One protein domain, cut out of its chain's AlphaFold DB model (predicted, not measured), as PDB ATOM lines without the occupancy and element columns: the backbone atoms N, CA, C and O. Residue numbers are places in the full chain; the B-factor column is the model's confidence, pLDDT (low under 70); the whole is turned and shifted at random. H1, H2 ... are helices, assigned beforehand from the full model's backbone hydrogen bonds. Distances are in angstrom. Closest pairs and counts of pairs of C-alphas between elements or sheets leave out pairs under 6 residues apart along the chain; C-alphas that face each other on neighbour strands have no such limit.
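Overview. This is residues 5 to 121 of the 447 residues of an uncharacterized protein of Fusarium langsethiae (UniProt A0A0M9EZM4). One very long straight helix, H5, makes the long axis, and a smaller, loose group of helices lies beside its first part, while residues 98 to 121 of H5 stick out as a free arm. H3 runs beside H5 in the opposite direction without packing firmly on it, the short helix H1 packs on residues 27 to 34 of H3, and H4 lies in the turn between H3 and H5 at the end away from the arm. The printed part has 117 residues with five named helices, H1 to H5 in that order, and no named strand; its class is all helix. It is extended, with a radius of gyration of the C-alphas of 24.6 A, and spans 91 by 26 by 20 A, a rod in outline.

Along the chain. H1 is residues 5 to 15, 15.5 A from first to last C-alpha, and begins at C-alpha 5 at (149.931, 127.141, 166.774). H2 is residues 18 to 21, 5.4 A long. H3 is residues 24 to 46, 32.6 A long, ending at C-alpha 46 at (135.802, 116.921, 159.684). H4 is residues 56 to 66, 14.5 A long. H5 is residues 69 to 121, 77.8 A long, and ends at C-alpha 121 at (169.922, 186.248, 167.635).

Arrangement. H1 touches H3 at a shallow tilt of 22 degrees, opposite ways; their closest C-alphas, of Arg 15 and Asp 27, are 6.8 A apart. H1 and H2 are close but not clearly touching, with the C-alphas of Leu 14 and Val 20 closest at 7.2 A. H2 and H3 touch only at the corner by their link, and only just, with 3 pairs of C-alphas within 8 A; the closest, of Val 20 and Asp 27, are 6.0 A apart. H3 and H5 are close but not clearly touching: the C-alphas of Ser 33 and Ile 82 are closest at 6.9 A, at a shallow tilt of 25 degrees, opposite ways. H4 is apart from each of the other helices, and H5 is apart from H1 and H2. In H1, H3, H4 and H5 every O i to N i+4 pair is within hydrogen-bond range; H2 is too short for such a pair.

Size, cuts and confidence. The C-alphas farthest apart, of Lys 54 and Ser 121, are 91.4 A apart. Residues 41 to 46, which belong to H3, residues 50 to 55, and residues 68 to 74, of which 69 to 74 belong to H5, also stand free. The printed part has no cut and no long link; the nine-residue link from H3 to H4 is short, and the others are tight. Mean pLDDT of the printed part is 70.4; 50 residues are under 70, among them residues 5 to 23 and 43 to 67.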
ATOM      1  N   SER A   5     150.003 126.170 165.681       47.28
ATOM      2  CA  SER A   5     149.931 127.141 166.774       47.28
ATOM      3  C   SER A   5     150.777 128.397 166.528       47.28
ATOM      4  O   SER A   5     150.339 129.496 166.834       47.28
ATOM      5  N   THR A   6     151.951 128.290 165.897       48.78
ATOM      6  CA  THR A   6     152.868 129.433 165.763       48.78
ATOM      7  C   THR A   6     152.357 130.482 164.773       48.78
ATOM      8  O   THR A   6     152.584 131.667 164.971       48.78
ATOM      9  N   ARG A   7     151.644 130.074 163.713       52.91
ATOM     10  CA  ARG A   7     151.097 131.014 162.712       52.91
ATOM     11  C   ARG A   7     149.802 131.684 163.169       52.91
ATOM     12  O   ARG A   7     149.619 132.862 162.887       52.91
ATOM     13  N   MET A   8     148.946 130.959 163.889       57.88
ATOM     14  CA  MET A   8     147.721 131.513 164.477       57.88
ATOM     15  C   MET A   8     148.073 132.545 165.562       57.88
ATOM     16  O   MET A   8     147.572 133.663 165.514       57.88
ATOM     17  N   ASN A   9     149.073 132.242 166.401       54.59
ATOM     18  CA  ASN A   9     149.586 133.169 167.415       54.59
ATOM     19  C   ASN A   9     150.176 134.464 166.824       54.59
ATOM     20  O   ASN A   9     150.058 135.513 167.441       54.59
ATOM     21  N   ILE A  10     150.809 134.424 165.642       56.38
ATOM     22  CA  ILE A  10     151.357 135.633 164.995       56.38
ATOM     23  C   ILE A  10     150.236 136.538 164.468       56.38
ATOM     24  O   ILE A  10     150.324 137.755 164.607       56.38
ATOM     25  N   LEU A  11     149.176 135.969 163.885       57.66
ATOM     26  CA  LEU A  11     148.016 136.743 163.421       57.66
ATOM     27  C   LEU A  11     147.241 137.356 164.593       57.66
ATOM     28  O   LEU A  11     146.802 138.500 164.516       57.66
ATOM     29  N   GLU A  12     147.129 136.616 165.692       61.75
ATOM     30  CA  GLU A  12     146.465 137.063 166.913       61.75
ATOM     31  C   GLU A  12     147.284 138.136 167.652       61.75
ATOM     32  O   GLU A  12     146.724 139.133 168.103       61.75
ATOM     33  N   ALA A  13     148.616 138.017 167.662       57.59
ATOM     34  CA  ALA A  13     149.521 139.049 168.172       57.59
ATOM     35  C   ALA A  13     149.531 140.323 167.305       57.59
ATOM     36  O   ALA A  13     149.606 141.428 167.834       57.59
ATOM     37  N   LEU A  14     149.418 140.196 165.976       59.25
ATOM     38  CA  LEU A  14     149.291 141.346 165.073       59.25
ATOM     39  C   LEU A  14     147.967 142.088 165.286       59.25
ATOM     40  O   LEU A  14     147.970 143.316 165.338       59.25
ATOM     41  N   ARG A  15     146.859 141.359 165.475       62.84
ATOM     42  CA  ARG A  15     145.537 141.927 165.790       62.84
ATOM     43  C   ARG A  15     145.534 142.731 167.095       62.84
ATOM     44  O   ARG A  15     144.835 143.729 167.194       62.84
ATOM     45  N   GLN A  16     146.330 142.313 168.076       61.19
ATOM     46  CA  GLN A  16     146.481 143.013 169.355       61.19
ATOM     47  C   GLN A  16     147.440 144.216 169.290       61.19
ATOM     48  O   GLN A  16     147.615 144.901 170.294       61.19
ATOM     49  N   SER A  17     148.071 144.493 168.141       60.09
ATOM     50  CA  SER A  17     148.980 145.636 168.008       60.09
ATOM     51  C   SER A  17     148.226 146.942 167.732       60.09
ATOM     52  O   SER A  17     147.329 147.010 166.891       60.09
ATOM     53  N   GLU A  18     148.642 148.004 168.419       54.69
ATOM     54  CA  GLU A  18     148.026 149.344 168.430       54.69
ATOM     55  C   GLU A  18     147.916 149.992 167.030       54.69
ATOM     56  O   GLU A  18     147.035 150.806 166.749       54.69
ATOM     57  N   ASN A  19     148.770 149.561 166.097       57.59
ATOM     58  CA  ASN A  19     148.763 150.007 164.702       57.59
ATOM     59  C   ASN A  19     147.621 149.395 163.867       57.59
ATOM     60  O   ASN A  19     147.233 149.966 162.846       57.59
ATOM     61  N   VAL A  20     147.076 148.241 164.273       54.97
ATOM     62  CA  VAL A  20     145.948 147.580 163.593       54.97
ATOM     63  C   VAL A  20     144.616 148.174 164.050       54.97
ATOM     64  O   VAL A  20     143.738 148.375 163.213       54.97
ATOM     65  N   SER A  21     144.492 148.580 165.321       55.44
ATOM     66  CA  SER A  21     143.292 149.266 165.831       55.44
ATOM     67  C   SER A  21     143.020 150.612 165.153       55.44
ATOM     68  O   SER A  21     141.868 151.029 165.061       55.44
ATOM     69  N   ALA A  22     144.055 151.270 164.622       58.41
ATOM     70  CA  ALA A  22     143.913 152.499 163.843       58.41
ATOM     71  C   ALA A  22     143.543 152.255 162.363       58.41
ATOM     72  O   ALA A  22     143.136 153.186 161.668       58.41
ATOM     73  N   ASN A  23     143.672 151.021 161.856       65.94
ATOM     74  CA  ASN A  23     143.427 150.680 160.454       65.94
ATOM     75  C   ASN A  23     142.328 149.618 160.327       65.94
ATOM     76  O   ASN A  23     142.585 148.432 160.109       65.94
ATOM     77  N   THR A  24     141.079 150.078 160.399       70.31
ATOM     78  CA  THR A  24     139.858 149.258 160.305       70.31
ATOM     79  C   THR A  24     139.825 148.350 159.074       70.31
ATOM     80  O   THR A  24     139.300 147.243 159.128       70.31
ATOM     81  N   THR A  25     140.433 148.770 157.960       70.19
ATOM     82  CA  THR A  25     140.478 147.970 156.724       70.19
ATOM     83  C   THR A  25     141.402 146.759 156.861       70.19
ATOM     84  O   THR A  25     141.142 145.700 156.291       70.19
ATOM     85  N   LEU A  26     142.504 146.908 157.596       66.25
ATOM     86  CA  LEU A  26     143.439 145.822 157.864       66.25
ATOM     87  C   LEU A  26     142.861 144.832 158.874       66.25
ATOM     88  O   LEU A  26     142.974 143.630 158.652       66.25
ATOM     89  N   ASP A  27     142.210 145.326 159.929       70.25
ATOM     90  CA  ASP A  27     141.555 144.487 160.937       70.25
ATOM     91  C   ASP A  27     140.465 143.600 160.309       70.25
ATOM     92  O   ASP A  27     140.489 142.380 160.465       70.25
ATOM     93  N   VAL A  28     139.601 144.177 159.462       74.75
ATOM     94  CA  VAL A  28     138.566 143.429 158.721       74.75
ATOM     95  C   VAL A  28     139.169 142.331 157.839       74.75
ATOM     96  O   VAL A  28     138.627 141.231 157.758       74.75
ATOM     97  N   HIS A  29     140.306 142.576 157.188       66.62
ATOM     98  CA  HIS A  29     140.947 141.566 156.343       66.62
ATOM     99  C   HIS A  29     141.724 140.504 157.127       66.62
ATOM    100  O   HIS A  29     141.757 139.345 156.704       66.62
ATOM    101  N   ILE A  30     142.341 140.867 158.256       69.38
ATOM    102  CA  ILE A  30     142.935 139.898 159.187       69.38
ATOM    103  C   ILE A  30     141.830 138.976 159.700       69.38
ATOM    104  O   ILE A  30     141.996 137.759 159.655       69.38
ATOM    105  N   GLN A  31     140.678 139.534 160.070       76.81
ATOM    106  CA  GLN A  31     139.503 138.786 160.494       76.81
ATOM    107  C   GLN A  31     138.995 137.841 159.390       76.81
ATOM    108  O   GLN A  31     138.864 136.646 159.632       76.81
ATOM    109  N   GLN A  32     138.837 138.325 158.153       78.38
ATOM    110  CA  GLN A  32     138.460 137.482 157.004       78.38
ATOM    111  C   GLN A  32     139.479 136.368 156.720       78.38
ATOM    112  O   GLN A  32     139.111 135.258 156.338       78.38
ATOM    113  N   SER A  33     140.772 136.647 156.902       69.06
ATOM    114  CA  SER A  33     141.836 135.655 156.712       69.06
ATOM    115  C   SER A  33     141.820 134.600 157.817       69.06
ATOM    116  O   SER A  33     142.007 133.419 157.532       69.06
ATOM    117  N   ILE A  34     141.567 135.005 159.066       74.31
ATOM    118  CA  ILE A  34     141.376 134.098 160.202       74.31
ATOM    119  C   ILE A  34     140.146 133.221 159.956       74.31
ATOM    120  O   ILE A  34     140.253 132.005 160.059       74.31
ATOM    121  N   GLU A  35     139.017 133.801 159.553       78.94
ATOM    122  CA  GLU A  35     137.776 133.076 159.246       78.94
ATOM    123  C   GLU A  35     137.949 132.082 158.092       78.94
ATOM    124  O   GLU A  35     137.527 130.929 158.201       78.94
ATOM    125  N   GLY A  36     138.635 132.476 157.016       76.62
ATOM    126  CA  GLY A  36     138.965 131.572 155.912       76.62
ATOM    127  C   GLY A  36     139.880 130.421 156.345       76.62
ATOM    128  O   GLY A  36     139.643 129.266 155.988       76.62
ATOM    129  N   LEU A  37     140.897 130.697 157.169       72.62
ATOM    130  CA  LEU A  37     141.789 129.670 157.717       72.62
ATOM    131  C   LEU A  37     141.076 128.736 158.700       72.62
ATOM    132  O   LEU A  37     141.335 127.532 158.666       72.62
ATOM    133  N   CYS A  38     140.185 129.263 159.539       74.62
ATOM    134  CA  CYS A  38     139.343 128.483 160.445       74.62
ATOM    135  C   CYS A  38     138.392 127.582 159.658       74.62
ATOM    136  O   CYS A  38     138.352 126.390 159.930       74.62
ATOM    137  N   SER A  39     137.744 128.098 158.611       75.81
ATOM    138  CA  SER A  39     136.847 127.314 157.748       75.81
ATOM    139  C   SER A  39     137.583 126.154 157.061       75.81
ATOM    140  O   SER A  39     137.105 125.022 157.028       75.81
ATOM    141  N   ILE A  40     138.800 126.399 156.556       69.19
ATOM    142  CA  ILE A  40     139.659 125.347 155.985       69.19
ATOM    143  C   ILE A  40     140.109 124.363 157.075       69.19
ATOM    144  O   ILE A  40     140.207 123.161 156.829       69.19
ATOM    145  N   ALA A  41     140.414 124.845 158.280       69.12
ATOM    146  CA  ALA A  41     140.830 123.998 159.390       69.12
ATOM    147  C   ALA A  41     139.697 123.089 159.881       69.12
ATOM    148  O   ALA A  41     139.966 121.911 160.109       69.12
ATOM    149  N   GLU A  42     138.474 123.606 159.995       73.94
ATOM    150  CA  GLU A  42     137.253 122.863 160.322       73.94
ATOM    151  C   GLU A  42     136.976 121.800 159.265       73.94
ATOM    152  O   GLU A  42     136.888 120.622 159.605       73.94
ATOM    153  N   TYR A  43     137.016 122.170 157.982       68.88
ATOM    154  CA  TYR A  43     136.897 121.216 156.878       68.88
ATOM    155  C   TYR A  43     137.955 120.102 156.958       68.88
ATOM    156  O   TYR A  43     137.656 118.923 156.800       68.88
ATOM    157  N   LEU A  44     139.208 120.436 157.284       64.56
ATOM    158  CA  LEU A  44     140.271 119.443 157.470       64.56
ATOM    159  C   LEU A  44     140.100 118.583 158.733       64.56
ATOM    160  O   LEU A  44     140.640 117.478 158.770       64.56
ATOM    161  N   VAL A  45     139.419 119.077 159.769       68.19
ATOM    162  CA  VAL A  45     139.127 118.341 161.012       68.19
ATOM    163  C   VAL A  45     137.949 117.393 160.817       68.19
ATOM    164  O   VAL A  45     138.046 116.245 161.238       68.19
ATOM    165  N   GLU A  46     136.900 117.807 160.108       67.88
ATOM    166  CA  GLU A  46     135.802 116.921 159.684       67.88
ATOM    167  C   GLU A  46     136.313 115.738 158.849       67.88
ATOM    168  O   GLU A  46     135.771 114.633 158.887       67.88
ATOM    169  N   LEU A  47     137.416 115.954 158.134       59.91
ATOM    170  CA  LEU A  47     138.108 114.947 157.341       59.91
ATOM    171  C   LEU A  47     139.076 114.056 158.156       59.91
ATOM    172  O   LEU A  47     139.570 113.053 157.630       59.91
ATOM    173  N   GLN A  48     139.366 114.368 159.426       57.50
ATOM    174  CA  GLN A  48     140.230 113.553 160.291       57.50
ATOM    175  C   GLN A  48     139.431 112.465 161.023       57.50
ATOM    176  O   GLN A  48     138.628 112.738 161.907       57.50
ATOM    177  N   ALA A  49     139.705 111.196 160.711       55.59
ATOM    178  CA  ALA A  49     139.171 110.063 161.468       55.59
ATOM    179  C   ALA A  49     139.933 109.859 162.794       55.59
ATOM    180  O   ALA A  49     141.165 109.906 162.822       55.59
ATOM    181  N   THR A  50     139.207 109.562 163.875       53.78
ATOM    182  CA  THR A  50     139.749 109.303 165.219       53.78
ATOM    183  C   THR A  50     140.756 108.138 165.239       53.78
ATOM    184  O   THR A  50     140.478 107.073 164.670       53.78
ATOM    185  N   PRO A  51     141.921 108.276 165.909       44.66
ATOM    186  CA  PRO A  51     142.946 107.236 165.933       44.66
ATOM    187  C   PRO A  51     142.476 106.057 166.793       44.66
ATOM    188  O   PRO A  51     142.417 106.149 168.014       44.66
ATOM    189  N   GLY A  52     142.122 104.946 166.150       54.06
ATOM    190  CA  GLY A  52     141.662 103.724 166.822       54.06
ATOM    191  C   GLY A  52     140.609 102.957 166.032       54.06
ATOM    192  O   GLY A  52     140.462 101.749 166.212       54.06
ATOM    193  N   ASP A  53     139.931 103.623 165.097       55.56
ATOM    194  CA  ASP A  53     138.910 102.977 164.290       55.56
ATOM    195  C   ASP A  53     139.527 102.291 163.060       55.56
ATOM    196  O   ASP A  53     140.244 102.904 162.257       55.56
ATOM    197  N   LYS A  54     139.252 100.995 162.863       56.75
ATOM    198  CA  LYS A  54     139.742 100.221 161.700       56.75
ATOM    199  C   LYS A  54     139.224 100.797 160.366       56.75
ATOM    200  O   LYS A  54     139.742 100.449 159.301       56.75
ATOM    201  N   GLY A  55     138.262 101.726 160.424       54.75
ATOM    202  CA  GLY A  55     137.784 102.558 159.320       54.75
ATOM    203  C   GLY A  55     138.783 103.595 158.785       54.75
ATOM    204  O   GLY A  55     138.666 103.974 157.620       54.75
ATOM    205  N   GLY A  56     139.820 103.989 159.537       56.66
ATOM    206  CA  GLY A  56     140.747 105.067 159.145       56.66
ATOM    207  C   GLY A  56     141.503 104.833 157.825       56.66
ATOM    208  O   GLY A  56     141.708 105.762 157.050       56.66
ATOM    209  N   LYS A  57     141.845 103.579 157.483       57.09
ATOM    210  CA  LYS A  57     142.475 103.247 156.183       57.09
ATOM    211  C   LYS A  57     141.495 103.292 155.001       57.09
ATOM    212  O   LYS A  57     141.919 103.559 153.878       57.09
ATOM    213  N   ARG A  58     140.203 103.009 155.226       60.59
ATOM    214  CA  ARG A  58     139.145 103.130 154.202       60.59
ATOM    215  C   ARG A  58     138.739 104.586 154.016       60.59
ATOM    216  O   ARG A  58     138.612 105.009 152.872       60.59
ATOM    217  N   LEU A  59     138.630 105.329 155.115       58.16
ATOM    218  CA  LEU A  59     138.396 106.767 155.115       58.16
ATOM    219  C   LEU A  59     139.549 107.507 154.455       58.16
ATOM    220  O   LEU A  59     139.268 108.272 153.563       58.16
ATOM    221  N   TRP A  60     140.822 107.205 154.733       58.56
ATOM    222  CA  TRP A  60     141.947 107.819 154.007       58.56
ATOM    223  C   TRP A  60     141.939 107.508 152.503       58.56
ATOM    224  O   TRP A  60     142.277 108.360 151.689       58.56
ATOM    225  N   LYS A  61     141.516 106.299 152.105       64.50
ATOM    226  CA  LYS A  61     141.304 105.967 150.687       64.50
ATOM    227  C   LYS A  61     140.135 106.748 150.083       64.50
ATOM    228  O   LYS A  61     140.283 107.219 148.968       64.50
ATOM    229  N   HIS A  62     139.020 106.905 150.798       59.09
ATOM    230  CA  HIS A  62     137.892 107.742 150.366       59.09
ATOM    231  C   HIS A  62     138.263 109.225 150.341       59.09
ATOM    232  O   HIS A  62     137.974 109.884 149.361       59.09
ATOM    233  N   LEU A  63     138.993 109.730 151.333       59.75
ATOM    234  CA  LEU A  63     139.536 111.083 151.378       59.75
ATOM    235  C   LEU A  63     140.440 111.335 150.180       59.75
ATOM    236  O   LEU A  63     140.307 112.348 149.525       59.75
ATOM    237  N   LYS A  64     141.321 110.388 149.851       60.53
ATOM    238  CA  LYS A  64     142.197 110.468 148.677       60.53
ATOM    239  C   LYS A  64     141.434 110.381 147.345       60.53
ATOM    240  O   LYS A  64     141.977 110.770 146.320       60.53
ATOM    241  N   ILE A  65     140.214 109.839 147.353       63.59
ATOM    242  CA  ILE A  65     139.306 109.806 146.196       63.59
ATOM    243  C   ILE A  65     138.465 111.095 146.121       63.59
ATOM    244  O   ILE A  65     138.173 111.551 145.023       63.59
ATOM    245  N   VAL A  66     138.085 111.671 147.266       59.62
ATOM    246  CA  VAL A  66     137.170 112.819 147.391       59.62
ATOM    247  C   VAL A  66     137.905 114.160 147.346       59.62
ATOM    248  O   VAL A  66     137.430 115.074 146.688       59.62
ATOM    249  N   LEU A  67     139.068 114.282 147.990       63.31
ATOM    250  CA  LEU A  67     139.990 115.401 147.797       63.31
ATOM    251  C   LEU A  67     140.799 115.123 146.539       63.31
ATOM    252  O   LEU A  67     141.823 114.430 146.570       63.31
ATOM    253  N   SER A  68     140.317 115.650 145.422       75.06
ATOM    254  CA  SER A  68     141.061 115.589 144.177       75.06
ATOM    255  C   SER A  68     142.365 116.387 144.310       75.06
ATOM    256  O   SER A  68     142.480 117.329 145.099       75.06
ATOM    257  N   GLU A  69     143.376 116.043 143.513       74.75
ATOM    258  CA  GLU A  69     144.605 116.841 143.411       74.75
ATOM    259  C   GLU A  69     144.296 118.310 143.054       74.75
ATOM    260  O   GLU A  69     145.000 119.225 143.484       74.75
ATOM    261  N   ASN A  70     143.183 118.542 142.351       77.81
ATOM    262  CA  ASN A  70     142.672 119.871 142.043       77.81
ATOM    263  C   ASN A  70     142.224 120.636 143.296       77.81
ATOM    264  O   ASN A  70     142.548 121.816 143.408       77.81
ATOM    265  N   ASP A  71     141.568 119.990 144.263       74.69
ATOM    266  CA  ASP A  71     141.131 120.637 145.512       74.69
ATOM    267  C   ASP A  71     142.324 121.024 146.390       74.69
ATOM    268  O   ASP A  71     142.388 122.132 146.920       74.69
ATOM    269  N   MET A  72     143.336 120.157 146.473       74.94
ATOM    270  CA  MET A  72     144.582 120.462 147.186       74.94
ATOM    271  C   MET A  72     145.369 121.593 146.516       74.94
ATOM    272  O   MET A  72     145.919 122.461 147.198       74.94
ATOM    273  N   ASN A  73     145.413 121.614 145.182       77.88
ATOM    274  CA  ASN A  73     146.029 122.707 144.435       77.88
ATOM    275  C   ASN A  73     145.260 124.020 144.605       77.88
ATOM    276  O   ASN A  73     145.893 125.067 144.745       77.88
ATOM    277  N   ARG A  74     143.927 123.961 144.666       79.50
ATOM    278  CA  ARG A  74     143.068 125.111 144.942       79.50
ATOM    279  C   ARG A  74     143.309 125.666 146.345       79.50
ATOM    280  O   ARG A  74     143.631 126.843 146.459       79.50
ATOM    281  N   ILE A  75     143.288 124.823 147.383       76.00
ATOM    282  CA  ILE A  75     143.589 125.233 148.768       76.00
ATOM    283  C   ILE A  75     145.000 125.829 148.859       76.00
ATOM    284  O   ILE A  75     145.208 126.861 149.495       76.00
ATOM    285  N   ARG A  76     145.991 125.219 148.194       75.94
ATOM    286  CA  ARG A  76     147.363 125.748 148.151       75.94
ATOM    287  C   ARG A  76     147.427 127.120 147.474       75.94
ATOM    288  O   ARG A  76     148.164 127.980 147.950       75.94
ATOM    289  N   SER A  77     146.682 127.320 146.388       79.44
ATOM    290  CA  SER A  77     146.605 128.598 145.677       79.44
ATOM    291  C   SER A  77     145.934 129.679 146.524       79.44
ATOM    292  O   SER A  77     146.469 130.778 146.635       79.44
ATOM    293  N   GLU A  78     144.805 129.362 147.162       79.44
ATOM    294  CA  GLU A  78     144.082 130.281 148.050       79.44
ATOM    295  C   GLU A  78     144.957 130.676 149.255       79.44
ATOM    296  O   GLU A  78     145.115 131.860 149.550       79.44
ATOM    297  N   LEU A  79     145.645 129.713 149.883       75.69
ATOM    298  CA  LEU A  79     146.612 129.984 150.955       75.69
ATOM    299  C   LEU A  79     147.780 130.860 150.490       75.69
ATOM    300  O   LEU A  79     148.177 131.785 151.201       75.69
ATOM    301  N   ALA A  80     148.342 130.587 149.310       76.38
ATOM    302  CA  ALA A  80     149.420 131.399 148.755       76.38
ATOM    303  C   ALA A  80     148.955 132.839 148.486       76.38
ATOM    304  O   ALA A  80     149.683 133.786 148.777       76.38
ATOM    305  N   GLN A  81     147.729 133.012 147.988       79.38
ATOM    306  CA  GLN A  81     147.136 134.322 147.745       79.38
ATOM    307  C   GLN A  81     146.925 135.107 149.045       79.38
ATOM    308  O   GLN A  81     147.301 136.278 149.103       79.38
ATOM    309  N   ILE A  82     146.397 134.465 150.094       78.06
ATOM    310  CA  ILE A  82     146.206 135.086 151.416       78.06
ATOM    311  C   ILE A  82     147.552 135.539 151.995       78.06
ATOM    312  O   ILE A  82     147.694 136.691 152.403       78.06
ATOM    313  N   VAL A  83     148.569 134.670 151.975       79.19
ATOM    314  CA  VAL A  83     149.906 134.994 152.504       79.19
ATOM    315  C   VAL A  83     150.555 136.143 151.729       79.19
ATOM    316  O   VAL A  83     151.109 137.059 152.337       79.19
ATOM    317  N   ASN A  84     150.466 136.133 150.397       78.81
ATOM    318  CA  ASN A  84     151.025 137.202 149.570       78.81
ATOM    319  C   ASN A  84     150.314 138.543 149.805       78.81
ATOM    320  O   ASN A  84     150.978 139.575 149.892       78.81
ATOM    321  N   ASN A  85     148.985 138.535 149.953       78.25
ATOM    322  CA  ASN A  85     148.218 139.748 150.239       78.25
ATOM    323  C   ASN A  85     148.577 140.333 151.612       78.25
ATOM    324  O   ASN A  85     148.826 141.536 151.723       78.25
ATOM    325  N   LEU A  86     148.678 139.474 152.630       78.06
ATOM    326  CA  LEU A  86     149.073 139.876 153.976       78.06
ATOM    327  C   LEU A  86     150.481 140.486 153.981       78.06
ATOM    328  O   LEU A  86     150.671 141.579 154.507       78.06
ATOM    329  N   ASN A  87     151.451 139.831 153.335       78.31
ATOM    330  CA  ASN A  87     152.823 140.335 153.238       78.31
ATOM    331  C   ASN A  87     152.902 141.693 152.530       78.31
ATOM    332  O   ASN A  87     153.625 142.582 152.985       78.31
ATOM    333  N   PHE A  88     152.149 141.880 151.442       77.12
ATOM    334  CA  PHE A  88     152.100 143.158 150.735       77.12
ATOM    335  C   PHE A  88     151.553 144.275 151.634       77.12
ATOM    336  O   PHE A  88     152.175 145.330 151.751       77.12
ATOM    337  N   ARG A  89     150.433 144.042 152.328       72.81
ATOM    338  CA  ARG A  89     149.830 145.054 153.209       72.81
ATOM    339  C   ARG A  89     150.688 145.360 154.435       72.81
ATOM    340  O   ARG A  89     150.835 146.532 154.768       72.81
ATOM    341  N   LEU A  90     151.303 144.350 155.057       74.56
ATOM    342  CA  LEU A  90     152.272 144.551 156.143       74.56
ATOM    343  C   LEU A  90     153.459 145.397 155.681       74.56
ATOM    344  O   LEU A  90     153.886 146.303 156.394       74.56
ATOM    345  N   SER A  91     153.940 145.157 154.460       73.50
ATOM    346  CA  SER A  91     154.998 145.973 153.869       73.50
ATOM    347  C   SER A  91     154.538 147.423 153.710       73.50
ATOM    348  O   SER A  91     155.198 148.316 154.234       73.50
ATOM    349  N   VAL A  92     153.384 147.673 153.081       73.12
ATOM    350  CA  VAL A  92     152.827 149.032 152.899       73.12
ATOM    351  C   VAL A  92     152.647 149.765 154.231       73.12
ATOM    352  O   VAL A  92     152.989 150.941 154.327       73.12
ATOM    353  N   LEU A  93     152.164 149.081 155.269       75.75
ATOM    354  CA  LEU A  93     152.029 149.661 156.605       75.75
ATOM    355  C   LEU A  93     153.382 150.045 157.192       75.75
ATOM    356  O   LEU A  93     153.531 151.175 157.638       75.75
ATOM    357  N   SER A  94     154.376 149.154 157.123       74.75
ATOM    358  CA  SER A  94     155.724 149.464 157.613       74.75
ATOM    359  C   SER A  94     156.320 150.684 156.901       74.75
ATOM    360  O   SER A  94     156.879 151.562 157.552       74.75
ATOM    361  N   TRP A  95     156.124 150.794 155.582       73.12
ATOM    362  CA  TRP A  95     156.570 151.941 154.791       73.12
ATOM    363  C   TRP A  95     155.855 153.230 155.197       73.12
ATOM    364  O   TRP A  95     156.497 154.274 155.301       73.12
ATOM    365  N   ASN A  96     154.548 153.167 155.464       71.06
ATOM    366  CA  ASN A  96     153.779 154.319 155.928       71.06
ATOM    367  C   ASN A  96     154.245 154.774 157.320       71.06
ATOM    368  O   ASN A  96     154.554 155.947 157.504       71.06
ATOM    369  N   THR A  97     154.409 153.847 158.268       70.94
ATOM    370  CA  THR A  97     154.931 154.152 159.610       70.94
ATOM    371  C   THR A  97     156.326 154.773 159.539       70.94
ATOM    372  O   THR A  97     156.572 155.799 160.167       70.94
ATOM    373  N   VAL A  98     157.230 154.213 158.728       74.88
ATOM    374  CA  VAL A  98     158.574 154.778 158.528       74.88
ATOM    375  C   VAL A  98     158.501 156.178 157.911       74.88
ATOM    376  O   VAL A  98     159.249 157.060 158.333       74.88
ATOM    377  N   SER A  99     157.596 156.417 156.954       73.62
ATOM    378  CA  SER A  99     157.404 157.754 156.382       73.62
ATOM    379  C   SER A  99     156.921 158.751 157.429       73.62
ATOM    380  O   SER A  99     157.514 159.814 157.548       73.62
ATOM    381  N   GLN A 100     155.914 158.401 158.232       73.06
ATOM    382  CA  GLN A 100     155.389 159.280 159.282       73.06
ATOM    383  C   GLN A 100     156.454 159.629 160.325       73.06
ATOM    384  O   GLN A 100     156.604 160.794 160.689       73.06
ATOM    385  N   VAL A 101     157.236 158.640 160.769       76.94
ATOM    386  CA  VAL A 101     158.347 158.866 161.706       76.94
ATOM    387  C   VAL A 101     159.397 159.787 161.089       76.94
ATOM    388  O   VAL A 101     159.880 160.706 161.753       76.94
ATOM    389  N   ARG A 102     159.740 159.587 159.812       85.06
ATOM    390  CA  ARG A 102     160.672 160.460 159.088       85.06
ATOM    391  C   ARG A 102     160.138 161.888 158.983       85.06
ATOM    392  O   ARG A 102     160.888 162.825 159.231       85.06
ATOM    393  N   ASP A 103     158.864 162.058 158.652       84.88
ATOM    394  CA  ASP A 103     158.243 163.375 158.494       84.88
ATOM    395  C   ASP A 103     158.169 164.111 159.844       84.88
ATOM    396  O   ASP A 103     158.539 165.284 159.928       84.88
ATOM    397  N   GLY A 104     157.826 163.403 160.927       86.19
ATOM    398  CA  GLY A 104     157.901 163.930 162.293       86.19
ATOM    399  C   GLY A 104     159.328 164.302 162.712       86.19
ATOM    400  O   GLY A 104     159.548 165.359 163.300       86.19
ATOM    401  N   THR A 105     160.320 163.490 162.340       86.88
ATOM    402  CA  THR A 105     161.740 163.788 162.599       86.88
ATOM    403  C   THR A 105     162.185 165.050 161.858       86.88
ATOM    404  O   THR A 105     162.869 165.894 162.434       86.88
ATOM    405  N   ASN A 106     161.764 165.217 160.602       87.31
ATOM    406  CA  ASN A 106     162.059 166.413 159.814       87.31
ATOM    407  C   ASN A 106     161.434 167.670 160.438       87.31
ATOM    408  O   ASN A 106     162.091 168.711 160.495       87.31
ATOM    409  N   LEU A 107     160.201 167.573 160.952       90.88
ATOM    410  CA  LEU A 107     159.534 168.672 161.654       90.88
ATOM    411  C   LEU A 107     160.296 169.082 162.924       90.88
ATOM    412  O   LEU A 107     160.551 170.269 163.127       90.88
ATOM    413  N   ILE A 108     160.708 168.110 163.743       83.75
ATOM    414  CA  ILE A 108     161.502 168.365 164.956       83.75
ATOM    415  C   ILE A 108     162.835 169.024 164.591       83.75
ATOM    416  O   ILE A 108     163.217 170.025 165.195       83.75
ATOM    417  N   GLN A 109     163.530 168.523 163.566       87.62
ATOM    418  CA  GLN A 109     164.780 169.130 163.101       87.62
ATOM    419  C   GLN A 109     164.584 170.573 162.627       87.62
ATOM    420  O   GLN A 109     165.434 171.426 162.887       87.62
ATOM    421  N   GLN A 110     163.478 170.871 161.943       90.62
ATOM    422  CA  GLN A 110     163.159 172.234 161.529       90.62
ATOM    423  C   GLN A 110     162.919 173.142 162.739       90.62
ATOM    424  O   GLN A 110     163.492 174.230 162.794       90.62
ATOM    425  N   GLN A 111     162.145 172.685 163.728       86.94
ATOM    426  CA  GLN A 111     161.919 173.427 164.972       86.94
ATOM    427  C   GLN A 111     163.224 173.690 165.732       86.94
ATOM    428  O   GLN A 111     163.442 174.815 166.178       86.94
ATOM    429  N   MET A 112     164.118 172.699 165.820       82.44
ATOM    430  CA  MET A 112     165.440 172.872 166.433       82.44
ATOM    431  C   MET A 112     166.259 173.950 165.719       82.44
ATOM    432  O   MET A 112     166.785 174.838 166.377       82.44
ATOM    433  N   ARG A 113     166.299 173.952 164.378       89.31
ATOM    434  CA  ARG A 113     167.009 175.000 163.618       89.31
ATOM    435  C   ARG A 113     166.426 176.391 163.859       89.31
ATOM    436  O   ARG A 113     167.175 177.358 163.957       89.31
ATOM    437  N   THR A 114     165.101 176.506 163.946       89.25
ATOM    438  CA  THR A 114     164.447 177.780 164.271       89.25
ATOM    439  C   THR A 114     164.799 178.236 165.687       89.25
ATOM    440  O   THR A 114     165.091 179.410 165.891       89.25
ATOM    441  N   MET A 115     164.818 177.315 166.652       84.44
ATOM    442  CA  MET A 115     165.210 177.607 168.030       84.44
ATOM    443  C   MET A 115     166.680 178.034 168.128       84.44
ATOM    444  O   MET A 115     166.967 179.034 168.779       84.44
ATOM    445  N   ASP A 116     167.590 177.356 167.427       83.81
ATOM    446  CA  ASP A 116     169.011 177.719 167.379       83.81
ATOM    447  C   ASP A 116     169.218 179.119 166.788       83.81
ATOM    448  O   ASP A 116     169.968 179.923 167.341       83.81
ATOM    449  N   ALA A 117     168.512 179.456 165.702       86.75
ATOM    450  CA  ALA A 117     168.577 180.789 165.103       86.75
ATOM    451  C   ALA A 117     168.063 181.883 166.060       86.75
ATOM    452  O   ALA A 117     168.646 182.967 166.143       86.75
ATOM    453  N   LEU A 118     166.994 181.599 166.814       83.75
ATOM    454  CA  LEU A 118     166.480 182.511 167.840       83.75
ATOM    455  C   LEU A 118     167.475 182.688 168.992       83.75
ATOM    456  O   LEU A 118     167.697 183.817 169.426       83.75
ATOM    457  N   LEU A 119     168.104 181.604 169.455       76.06
ATOM    458  CA  LEU A 119     169.126 181.652 170.502       76.06
ATOM    459  C   LEU A 119     170.355 182.447 170.065       76.06
ATOM    460  O   LEU A 119     170.848 183.276 170.827       76.06
ATOM    461  N   GLN A 120     170.822 182.254 168.832       83.62
ATOM    462  CA  GLN A 120     171.935 183.030 168.283       83.62
ATOM    463  C   GLN A 120     171.598 184.521 168.189       83.62
ATOM    464  O   GLN A 120     172.387 185.353 168.632       83.62
ATOM    465  N   SER A 121     170.408 184.862 167.685       80.31
ATOM    466  CA  SER A 121     169.922 186.248 167.635       80.31
ATOM    467  C   SER A 121     169.841 186.878 169.031       80.31
ATOM    468  O   SER A 121     170.262 188.018 169.237       80.31
TER     469      SER A 121